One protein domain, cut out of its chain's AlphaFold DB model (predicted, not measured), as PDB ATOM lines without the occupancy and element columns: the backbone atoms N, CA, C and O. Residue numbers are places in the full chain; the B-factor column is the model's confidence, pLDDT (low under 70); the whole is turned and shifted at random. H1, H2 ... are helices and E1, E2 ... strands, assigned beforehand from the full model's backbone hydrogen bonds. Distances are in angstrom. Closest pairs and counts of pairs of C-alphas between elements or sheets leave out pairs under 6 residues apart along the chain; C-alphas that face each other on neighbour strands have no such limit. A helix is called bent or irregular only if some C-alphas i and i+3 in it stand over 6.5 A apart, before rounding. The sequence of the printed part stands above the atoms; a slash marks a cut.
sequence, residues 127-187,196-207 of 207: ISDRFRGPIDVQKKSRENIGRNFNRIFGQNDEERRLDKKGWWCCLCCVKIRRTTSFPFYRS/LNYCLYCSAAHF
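Overview. This is residues 127 to 187 and 196 to 207 of the 207 residues of an uncharacterized protein of Ascobolus immersus RN42 (UniProt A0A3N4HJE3). One long helix, H2, runs beside a small two-stranded hairpin, E1 and E2, with E1 the strand nearer to the second half of the helix. Short H1 folds back beside the first part of H2, short H3 sits beyond its last residue where the chain turns back toward the hairpin, and short H4 follows the hairpin; residues 132 to 137, of which 135 to 137 belong to H2, stick out, and a tail with no named element, residues 196 to 207, runs out away from H2. The printed part has 73 residues, with four named helices and two named strands in the order H1, H2, H3, E1, E2, H4; the sheet, E1 - E2, is antiparallel and the class is mostly helix. The whole is only just compact, close to loose, with a radius of gyration of the C-alphas of 13.1 A, and spans 41 by 28 by 16 A.

Along the chain. H1 is residues 127 to 130, 5.7 A long, and its C-alpha 127 is at (-22.587, -1.062, -79.124). H2 is residues 135 to 153, 26.8 A long, from C-alpha 135 at (-16.585, -11.689, -82.239) to C-alpha 153 at (-36.293, 4.593, -90.178). H3 is residues 157 to 161, 6.4 A long. E1, residues 167 to 169, is 7.0 A long, and E2, residues 176 to 178, is 7.2 A long. H4, residues 183 to 186, ends with C-alpha 186 at (-27.408, 7.004, -106.275); it is only just irregular, with C-alphas 183 and 186 6.9 A apart.

Arrangement. H1 and H2 only just touch, with 3 pairs of C-alphas within 8 A; the closest are those of Ser 128 and Gln 138, 6.4 A apart, and H2 touches H1 with residues 138 to 142 alone. H2 and H3 are apart. H2 and E1 have 9 pairs of C-alphas within 8 A, the closest being those of Gly 146 and Cys 169, 5.2 A apart. E2 is apart from H2. E1 and E2 form a hairpin, antiparallel at 149 degrees between their directions; N 168 and O 177, 2.8 A apart, and N 177 and O 168, 2.9 A apart, are within hydrogen-bond range. H4 is apart from E1, H2 and H3. In H2 and H3 every O i to N i+4 pair is within hydrogen-bond range; H1 and H4 are too short for such a pair.

Size, cuts and confidence. The two C-alphas farthest apart are those of Gly 133 and Leu 162, at 41.7 A. Residues 188 to 195 are not printed, and C-alphas 187 and 196 are 12.0 A apart across the cut. No link between named elements is long. The mean pLDDT of the printed part is 73.8; 27 residues are under 70, among them 127 to 132, 183 to 187 and 196 to 207.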
ATOM      1  N   ILE A 127     -21.645   0.025 -79.337       56.53
ATOM      2  CA  ILE A 127     -22.587  -1.062 -79.124       56.53
ATOM      3  C   ILE A 127     -21.814  -2.378 -78.850       56.53
ATOM      4  O   ILE A 127     -22.313  -3.238 -78.134       56.53
ATOM      5  N   SER A 128     -20.557  -2.505 -79.312       52.00
ATOM      6  CA  SER A 128     -19.647  -3.591 -78.929       52.00
ATOM      7  C   SER A 128     -19.211  -3.643 -77.463       52.00
ATOM      8  O   SER A 128     -18.950  -4.743 -76.999       52.00
ATOM      9  N   ASP A 129     -19.201  -2.544 -76.701       58.25
ATOM     10  CA  ASP A 129     -18.821  -2.566 -75.277       58.25
ATOM     11  C   ASP A 129     -19.873  -3.313 -74.444       58.25
ATOM     12  O   ASP A 129     -19.574  -3.878 -73.390       58.25
ATOM     13  N   ARG A 130     -21.116  -3.368 -74.945       62.12
ATOM     14  CA  ARG A 130     -22.208  -4.153 -74.354       62.12
ATOM     15  C   ARG A 130     -22.113  -5.634 -74.685       62.12
ATOM     16  O   ARG A 130     -22.620  -6.460 -73.929       62.12
ATOM     17  N   PHE A 131     -21.500  -5.985 -75.810       64.75
ATOM     18  CA  PHE A 131     -21.398  -7.370 -76.240       64.75
ATOM     19  C   PHE A 131     -20.083  -7.963 -75.756       64.75
ATOM     20  O   PHE A 131     -19.151  -8.161 -76.528       64.75
ATOM     21  N   ARG A 132     -20.020  -8.298 -74.464       68.38
ATOM     22  CA  ARG A 132     -19.013  -9.252 -73.991       68.38
ATOM     23  C   ARG A 132     -19.368 -10.616 -74.573       68.38
ATOM     24  O   ARG A 132     -20.375 -11.211 -74.203       68.38
ATOM     25  N   GLY A 133     -18.581 -11.076 -75.533       77.75
ATOM     26  CA  GLY A 133     -18.805 -12.356 -76.188       77.75
ATOM     27  C   GLY A 133     -17.925 -12.537 -77.420       77.75
ATOM     28  O   GLY A 133     -17.240 -11.588 -77.823       77.75
ATOM     29  N   PRO A 134     -17.944 -13.737 -78.022       84.12
ATOM     30  CA  PRO A 134     -17.199 -14.033 -79.240       84.12
ATOM     31  C   PRO A 134     -17.508 -13.024 -80.350       84.12
ATOM     32  O   PRO A 134     -18.645 -12.558 -80.470       84.12
ATOM     33  N   ILE A 135     -16.506 -12.707 -81.174       83.00
ATOM     34  CA  ILE A 135     -16.585 -11.689 -82.239       83.00
ATOM     35  C   ILE A 135     -17.821 -11.896 -83.131       83.00
ATOM     36  O   ILE A 135     -18.533 -10.933 -83.429       83.00
ATOM     37  N   ASP A 136     -18.140 -13.145 -83.473       83.00
ATOM     38  CA  ASP A 136     -19.283 -13.489 -84.326       83.00
ATOM     39  C   ASP A 136     -20.636 -13.134 -83.698       83.00
ATOM     40  O   ASP A 136     -21.538 -12.638 -84.381       83.00
ATOM     41  N   VAL A 137     -20.776 -13.314 -82.380       82.31
ATOM     42  CA  VAL A 137     -21.995 -12.949 -81.640       82.31
ATOM     43  C   VAL A 137     -22.182 -11.437 -81.660       82.31
ATOM     44  O   VAL A 137     -23.283 -10.944 -81.920       82.31
ATOM     45  N   GLN A 138     -21.100 -10.682 -81.451       81.19
ATOM     46  CA  GLN A 138     -21.162  -9.224 -81.503       81.19
ATOM     47  C   GLN A 138     -21.528  -8.733 -82.904       81.19
ATOM     48  O   GLN A 138     -22.352  -7.829 -83.041       81.19
ATOM     49  N   LYS A 139     -20.928  -9.329 -83.941       84.31
ATOM     50  CA  LYS A 139     -21.191  -8.988 -85.341       84.31
ATOM     51  C   LYS A 139     -22.664  -9.200 -85.687       84.31
ATOM     52  O   LYS A 139     -23.321  -8.261 -86.130       84.31
ATOM     53  N   LYS A 140     -23.212 -10.381 -85.383       86.19
ATOM     54  CA  LYS A 140     -24.629 -10.698 -85.622       86.19
ATOM     55  C   LYS A 140     -25.568  -9.741 -84.886       86.19
ATOM     56  O   LYS A 140     -26.586  -9.321 -85.432       86.19
ATOM     57  N   SER A 141     -25.219  -9.365 -83.658       83.50
ATOM     58  CA  SER A 141     -26.020  -8.422 -82.881       83.50
ATOM     59  C   SER A 141     -26.036  -7.016 -83.494       83.50
ATOM     60  O   SER A 141     -27.099  -6.414 -83.647       83.50
ATOM     61  N   ARG A 142     -24.872  -6.512 -83.930       82.44
ATOM     62  CA  ARG A 142     -24.761  -5.222 -84.636       82.44
ATOM     63  C   ARG A 142     -25.556  -5.217 -85.939       82.44
ATOM     64  O   ARG A 142     -26.306  -4.272 -86.179       82.44
ATOM     65  N   GLU A 143     -25.453  -6.285 -86.728       85.31
ATOM     66  CA  GLU A 143     -26.228  -6.441 -87.961       85.31
ATOM     67  C   GLU A 143     -27.734  -6.398 -87.685       85.31
ATOM     68  O   GLU A 143     -28.466  -5.685 -88.368       85.31
ATOM     69  N   ASN A 144     -28.203  -7.104 -86.655       85.44
ATOM     70  CA  ASN A 144     -29.616  -7.105 -86.284       85.44
ATOM     71  C   ASN A 144     -30.107  -5.718 -85.854       85.44
ATOM     72  O   ASN A 144     -31.195  -5.305 -86.256       85.44
ATOM     73  N   ILE A 145     -29.311  -4.980 -85.073       84.31
ATOM     74  CA  ILE A 145     -29.642  -3.603 -84.682       84.31
ATOM     75  C   ILE A 145     -29.744  -2.712 -85.922       84.31
ATOM     76  O   ILE A 145     -30.733  -1.995 -86.084       84.31
ATOM     77  N   GLY A 146     -28.758  -2.787 -86.817       85.12
ATOM     78  CA  GLY A 146     -28.754  -2.017 -88.054       85.12
ATOM     79  C   GLY A 146     -29.944  -2.345 -88.959       85.12
ATOM     80  O   GLY A 146     -30.626  -1.431 -89.416       85.12
ATOM     81  N   ARG A 147     -30.263  -3.633 -89.151       86.44
ATOM     82  CA  ARG A 147     -31.424  -4.076 -89.943       86.44
ATOM     83  C   ARG A 147     -32.734  -3.581 -89.343       86.44
ATOM     84  O   ARG A 147     -33.561  -3.035 -90.063       86.44
ATOM     85  N   ASN A 148     -32.912  -3.724 -88.030       84.81
ATOM     86  CA  ASN A 148     -34.119  -3.255 -87.351       84.81
ATOM     87  C   ASN A 148     -34.280  -1.739 -87.469       84.81
ATOM     88  O   ASN A 148     -35.379  -1.271 -87.758       84.81
ATOM     89  N   PHE A 149     -33.192  -0.983 -87.304       86.50
ATOM     90  CA  PHE A 149     -33.215   0.459 -87.510       86.50
ATOM     91  C   PHE A 149     -33.598   0.801 -88.953       86.50
ATOM     92  O   PHE A 149     -34.526   1.571 -89.167       86.50
ATOM     93  N   ASN A 150     -32.936   0.206 -89.948       85.56
ATOM     94  CA  ASN A 150     -33.202   0.498 -91.361       85.56
ATOM     95  C   ASN A 150     -34.607   0.084 -91.789       85.56
ATOM     96  O   ASN A 150     -35.198   0.725 -92.643       85.56
ATOM     97  N   ARG A 151     -35.181  -0.944 -91.169       84.50
ATOM     98  CA  ARG A 151     -36.574  -1.314 -91.411       84.50
ATOM     99  C   ARG A 151     -37.559  -0.250 -90.917       84.50
ATOM    100  O   ARG A 151     -38.611  -0.087 -91.517       84.50
ATOM    101  N   ILE A 152     -37.249   0.425 -89.808       83.06
ATOM    102  CA  ILE A 152     -38.160   1.381 -89.152       83.06
ATOM    103  C   ILE A 152     -37.948   2.812 -89.662       83.06
ATOM    104  O   ILE A 152     -38.912   3.545 -89.853       83.06
ATOM    105  N   PHE A 153     -36.693   3.217 -89.852       83.25
ATOM    106  CA  PHE A 153     -36.293   4.593 -90.178       83.25
ATOM    107  C   PHE A 153     -35.583   4.730 -91.520       83.25
ATOM    108  O   PHE A 153     -35.270   5.849 -91.940       83.25
ATOM    109  N   GLY A 154     -35.259   3.597 -92.144       83.25
ATOM    110  CA  GLY A 154     -34.741   3.576 -93.497       83.25
ATOM    111  C   GLY A 154     -35.798   4.026 -94.484       83.25
ATOM    112  O   GLY A 154     -36.998   3.977 -94.231       83.25
ATOM    113  N   GLN A 155     -35.310   4.480 -95.624       74.94
ATOM    114  CA  GLN A 155     -36.135   4.940 -96.722       74.94
ATOM    115  C   GLN A 155     -36.794   3.733 -97.397       74.94
ATOM    116  O   GLN A 155     -36.089   2.841 -97.888       74.94
ATOM    117  N   ASN A 156     -38.128   3.708 -97.401       77.00
ATOM    118  CA  ASN A 156     -38.883   2.689 -98.129       77.00
ATOM    119  C   ASN A 156     -38.776   2.915 -99.655       77.00
ATOM    120  O   ASN A 156     -38.234   3.927-100.107       77.00
ATOM    121  N   ASP A 157     -39.257   1.973-100.468       74.06
ATOM    122  CA  ASP A 157     -39.079   2.041-101.927       74.06
ATOM    123  C   ASP A 157     -39.829   3.214-102.584       74.06
ATOM    124  O   ASP A 157     -39.337   3.790-103.555       74.06
ATOM    125  N   GLU A 158     -40.983   3.625-102.051       76.75
ATOM    126  CA  GLU A 158     -41.707   4.804-102.550       76.75
ATOM    127  C   GLU A 158     -40.965   6.099-102.220       76.75
ATOM    128  O   GLU A 158     -40.768   6.961-103.073       76.75
ATOM    129  N   GLU A 159     -40.486   6.225-100.987       76.00
ATOM    130  CA  GLU A 159     -39.675   7.353-100.547       76.00
ATOM    131  C   GLU A 159     -38.347   7.416-101.301       76.00
ATOM    132  O   GLU A 159     -37.843   8.511-101.557       76.00
ATOM    133  N   ARG A 160     -37.793   6.260-101.692       69.31
ATOM    134  CA  ARG A 160     -36.614   6.144-102.560       69.31
ATOM    135  C   ARG A 160     -36.873   6.751-103.930       69.31
ATOM    136  O   ARG A 160     -36.056   7.539-104.395       69.31
ATOM    137  N   ARG A 161     -38.017   6.440-104.545       69.00
ATOM    138  CA  ARG A 161     -38.418   7.018-105.842       69.00
ATOM    139  C   ARG A 161     -38.599   8.534-105.780       69.00
ATOM    140  O   ARG A 161     -38.368   9.208-106.775       69.00
ATOM    141  N   LEU A 162     -38.988   9.061-104.620       76.00
ATOM    142  CA  LEU A 162     -39.232  10.490-104.403       76.00
ATOM    143  C   LEU A 162     -38.002  11.271-103.900       76.00
ATOM    144  O   LEU A 162     -38.159  12.421-103.497       76.00
ATOM    145  N   ASP A 163     -36.810  10.659-103.855       68.06
ATOM    146  CA  ASP A 163     -35.574  11.238-103.286       68.06
ATOM    147  C   ASP A 163     -35.783  11.851-101.880       68.06
ATOM    148  O   ASP A 163     -35.175  12.853-101.487       68.06
ATOM    149  N   LYS A 164     -36.696  11.262-101.092       72.31
ATOM    150  CA  LYS A 164     -37.007  11.756 -99.746       72.31
ATOM    151  C   LYS A 164     -35.830  11.509 -98.805       72.31
ATOM    152  O   LYS A 164     -35.209  10.454 -98.783       72.31
ATOM    153  N   LYS A 165     -35.522  12.493 -97.964       67.38
ATOM    154  CA  LYS A 165     -34.411  12.400 -97.007       67.38
ATOM    155  C   LYS A 165     -34.767  11.432 -95.873       67.38
ATOM    156  O   LYS A 165     -35.586  11.766 -95.022       67.38
ATOM    157  N   GLY A 166     -34.099  10.283 -95.821       80.81
ATOM    158  CA  GLY A 166     -34.249   9.282 -94.761       80.81
ATOM    159  C   GLY A 166     -33.083   9.261 -93.772       80.81
ATOM    160  O   GLY A 166     -32.136  10.055 -93.855       80.81
ATOM    161  N   TRP A 167     -33.141   8.314 -92.840       85.25
ATOM    162  CA  TRP A 167     -32.021   7.937 -91.982       85.25
ATOM    163  C   TRP A 167     -31.549   6.540 -92.354       85.25
ATOM    164  O   TRP A 167     -32.329   5.714 -92.803       85.25
ATOM    165  N   TRP A 168     -30.271   6.249 -92.163       85.69
ATOM    166  CA  TRP A 168     -29.751   4.909 -92.369       85.69
ATOM    167  C   TRP A 168     -28.697   4.568 -91.330       85.69
ATOM    168  O   TRP A 168     -27.850   5.395 -90.996       85.69
ATOM    169  N   CYS A 169     -28.746   3.329 -90.858       86.06
ATOM    170  CA  CYS A 169     -27.826   2.696 -89.937       86.06
ATOM    171  C   CYS A 169     -26.926   1.675 -90.643       86.06
ATOM    172  O   CYS A 169     -27.352   0.705 -91.266       86.06
ATOM    173  N   CYS A 170     -25.634   1.908 -90.521       86.19
ATOM    174  CA  CYS A 170     -24.558   1.079 -91.029       86.19
ATOM    175  C   CYS A 170     -24.550  -0.329 -90.393       86.19
ATOM    176  O   CYS A 170     -24.411  -0.444 -89.182       86.19
ATOM    177  N   LEU A 171     -24.650  -1.411 -91.177       86.00
ATOM    178  CA  LEU A 171     -24.756  -2.772 -90.613       86.00
ATOM    179  C   LEU A 171     -23.465  -3.277 -89.937       86.00
ATOM    180  O   LEU A 171     -23.541  -4.130 -89.056       86.00
ATOM    181  N   CYS A 172     -22.293  -2.727 -90.279       83.50
ATOM    182  CA  CYS A 172     -21.030  -3.157 -89.668       83.50
ATOM    183  C   CYS A 172     -20.675  -2.370 -88.396       83.50
ATOM    184  O   CYS A 172     -20.266  -2.961 -87.394       83.50
ATOM    185  N   CYS A 173     -20.811  -1.035 -88.420       83.06
ATOM    186  CA  CYS A 173     -20.421  -0.171 -87.288       83.06
ATOM    187  C   CYS A 173     -21.581   0.572 -86.611       83.06
ATOM    188  O   CYS A 173     -21.347   1.343 -85.688       83.06
ATOM    189  N   VAL A 174     -22.825   0.340 -87.046       83.44
ATOM    190  CA  VAL A 174     -24.070   0.852 -86.431       83.44
ATOM    191  C   VAL A 174     -24.156   2.384 -86.368       83.44
ATOM    192  O   VAL A 174     -24.944   2.972 -85.632       83.44
ATOM    193  N   LYS A 175     -23.343   3.065 -87.178       82.94
ATOM    194  CA  LYS A 175     -23.373   4.518 -87.339       82.94
ATOM    195  C   LYS A 175     -24.623   4.918 -88.115       82.94
ATOM    196  O   LYS A 175     -24.853   4.405 -89.213       82.94
ATOM    197  N   ILE A 176     -25.390   5.849 -87.560       84.31
ATOM    198  CA  ILE A 176     -26.588   6.400 -88.192       84.31
ATOM    199  C   ILE A 176     -26.217   7.697 -88.912       84.31
ATOM    200  O   ILE A 176     -25.519   8.535 -88.350       84.31
ATOM    201  N   ARG A 177     -26.665   7.878 -90.156       83.06
ATOM    202  CA  ARG A 177     -26.539   9.141 -90.905       83.06
ATOM    203  C   ARG A 177     -27.767   9.372 -91.777       83.06
ATOM    204  O   ARG A 177     -28.614   8.491 -91.905       83.06
ATOM    205  N   ARG A 178     -27.872  10.554 -92.383       82.69
ATOM    206  CA  ARG A 178     -28.858  10.794 -93.445       82.69
ATOM    207  C   ARG A 178     -28.546   9.904 -94.648       82.69
ATOM    208  O   ARG A 178     -27.373   9.697 -94.952       82.69
ATOM    209  N   THR A 179     -29.573   9.420 -95.349       79.88
ATOM    210  CA  THR A 179     -29.393   8.614 -96.575       79.88
ATOM    211  C   THR A 179     -28.564   9.358 -97.626       79.88
ATOM    212  O   THR A 179     -27.677   8.773 -98.240       79.88
ATOM    213  N   THR A 180     -28.747  10.676 -97.727       77.94
ATOM    214  CA  THR A 180     -27.977  11.574 -98.605       77.94
ATOM    215  C   THR A 180     -26.483  11.652 -98.280       77.94
ATOM    216  O   THR A 180     -25.707  12.125 -99.099       77.94
ATOM    217  N   SER A 181     -26.062  11.223 -97.088       77.25
ATOM    218  CA  SER A 181     -24.651  11.194 -96.685       77.25
ATOM    219  C   SER A 181     -23.939   9.897 -97.089       77.25
ATOM    220  O   SER A 181     -22.774   9.718 -96.728       77.25
ATOM    221  N   PHE A 182     -24.619   8.980 -97.791       71.69
ATOM    222  CA  PHE A 182     -24.042   7.730 -98.281       71.69
ATOM    223  C   PHE A 182     -23.863   7.776 -99.809       71.69
ATOM    224  O   PHE A 182     -24.856   7.828-100.536       71.69
ATOM    225  N   PRO A 183     -22.617   7.722-100.320       63.41
ATOM    226  CA  PRO A 183     -22.310   8.005-101.728       63.41
ATOM    227  C   PRO A 183     -22.939   7.012-102.719       63.41
ATOM    228  O   PRO A 183     -23.274   7.377-103.843       63.41
ATOM    229  N   PHE A 184     -23.170   5.765-102.303       62.12
ATOM    230  CA  PHE A 184     -23.655   4.702-103.189       62.12
ATOM    231  C   PHE A 184     -25.178   4.631-103.331       62.12
ATOM    232  O   PHE A 184     -25.657   3.847-104.149       62.12
ATOM    233  N   TYR A 185     -25.945   5.457-102.604       55.69
ATOM    234  CA  TYR A 185     -27.411   5.449-102.708       55.69
ATOM    235  C   TYR A 185     -27.913   5.879-104.103       55.69
ATOM    236  O   TYR A 185     -29.043   5.573-104.466       55.69
ATOM    237  N   ARG A 186     -27.071   6.544-104.913       53.94
ATOM    238  CA  ARG A 186     -27.408   7.004-106.275       53.94
ATOM    239  C   ARG A 186     -26.968   6.076-107.415       53.94
ATOM    240  O   ARG A 186     -27.365   6.317-108.547       53.94
ATOM    241  N   SER A 187     -26.154   5.047-107.163       48.81
ATOM    242  CA  SER A 187     -25.658   4.156-108.230       48.81
ATOM    243  C   SER A 187     -26.519   2.892-108.345       48.81
ATOM    244  O   SER A 187     -27.005   2.405-107.327       48.81
ATOM    245  N   LEU A 196     -27.365  -3.435 -98.294       59.12
ATOM    246  CA  LEU A 196     -26.167  -2.601 -98.270       59.12
ATOM    247  C   LEU A 196     -25.503  -2.707 -96.887       59.12
ATOM    248  O   LEU A 196     -25.789  -1.946 -95.962       59.12
ATOM    249  N   ASN A 197     -24.602  -3.677 -96.755       69.56
ATOM    250  CA  ASN A 197     -23.676  -3.801 -95.643       69.56
ATOM    251  C   ASN A 197     -22.573  -2.775 -95.846       69.56
ATOM    252  O   ASN A 197     -21.866  -2.825 -96.849       69.56
ATOM    253  N   TYR A 198     -22.368  -1.867 -94.904       62.25
ATOM    254  CA  TYR A 198     -21.163  -1.054 -94.962       62.25
ATOM    255  C   TYR A 198     -20.469  -1.001 -93.630       62.25
ATOM    256  O   TYR A 198     -21.105  -0.920 -92.594       62.25
ATOM    257  N   CYS A 199     -19.147  -1.080 -93.692       63.16
ATOM    258  CA  CYS A 199     -18.224   0.015 -93.448       63.16
ATOM    259  C   CYS A 199     -16.925  -0.295 -94.229       63.16
ATOM    260  O   CYS A 199     -16.434  -1.411 -94.158       63.16
ATOM    261  N   LEU A 200     -16.320   0.679 -94.904       55.53
ATOM    262  CA  LEU A 200     -14.891   0.998 -94.761       55.53
ATOM    263  C   LEU A 200     -14.879   2.464 -94.280       55.53
ATOM    264  O   LEU A 200     -14.528   3.408 -94.963       55.53
ATOM    265  N   TYR A 201     -15.455   2.603 -93.080       67.38
ATOM    266  CA  TYR A 201     -15.853   3.793 -92.310       67.38
ATOM    267  C   TYR A 201     -16.969   4.663 -92.867       67.38
ATOM    268  O   TYR A 201     -16.845   5.878 -93.007       67.38
ATOM    269  N   CYS A 202     -18.118   4.008 -93.095       63.78
ATOM    270  CA  CYS A 202     -19.277   4.629 -93.750       63.78
ATOM    271  C   CYS A 202     -18.801   5.353 -95.021       63.78
ATOM    272  O   CYS A 202     -19.100   6.529 -95.230       63.78
ATOM    273  N   SER A 203     -17.929   4.625 -95.733       57.44
ATOM    274  CA  SER A 203     -16.819   5.096 -96.559       57.44
ATOM    275  C   SER A 203     -17.309   6.020 -97.658       57.44
ATOM    276  O   SER A 203     -18.116   5.586 -98.471       57.44
ATOM    277  N   ALA A 204     -16.841   7.260 -97.754       60.06
ATOM    278  CA  ALA A 204     -15.945   7.953 -96.829       60.06
ATOM    279  C   ALA A 204     -16.353   9.425 -96.705       60.06
ATOM    280  O   ALA A 204     -15.615  10.314 -97.088       60.06
ATOM    281  N   ALA A 205     -17.550   9.663 -96.154       51.84
ATOM    282  CA  ALA A 205     -18.037  10.903 -95.528       51.84
ATOM    283  C   ALA A 205     -17.859  12.276 -96.223       51.84
ATOM    284  O   ALA A 205     -18.277  13.234 -95.586       51.84
ATOM    285  N   HIS A 206     -17.304  12.356 -97.441       43.72
ATOM    286  CA  HIS A 206     -17.294  13.449 -98.437       43.72
ATOM    287  C   HIS A 206     -16.004  13.510 -99.297       43.72
ATOM    288  O   HIS A 206     -15.714  14.560 -99.864       43.72
ATOM    289  N   PHE A 207     -15.269  12.400 -99.450       42.00
ATOM    290  CA  PHE A 207     -14.345  12.200-100.578       42.00
ATOM    291  C   PHE A 207     -14.927  11.187-101.561       42.00
ATOM    292  O   PHE A 207     -15.498  10.178-101.077       42.00
TER     293      PHE A 207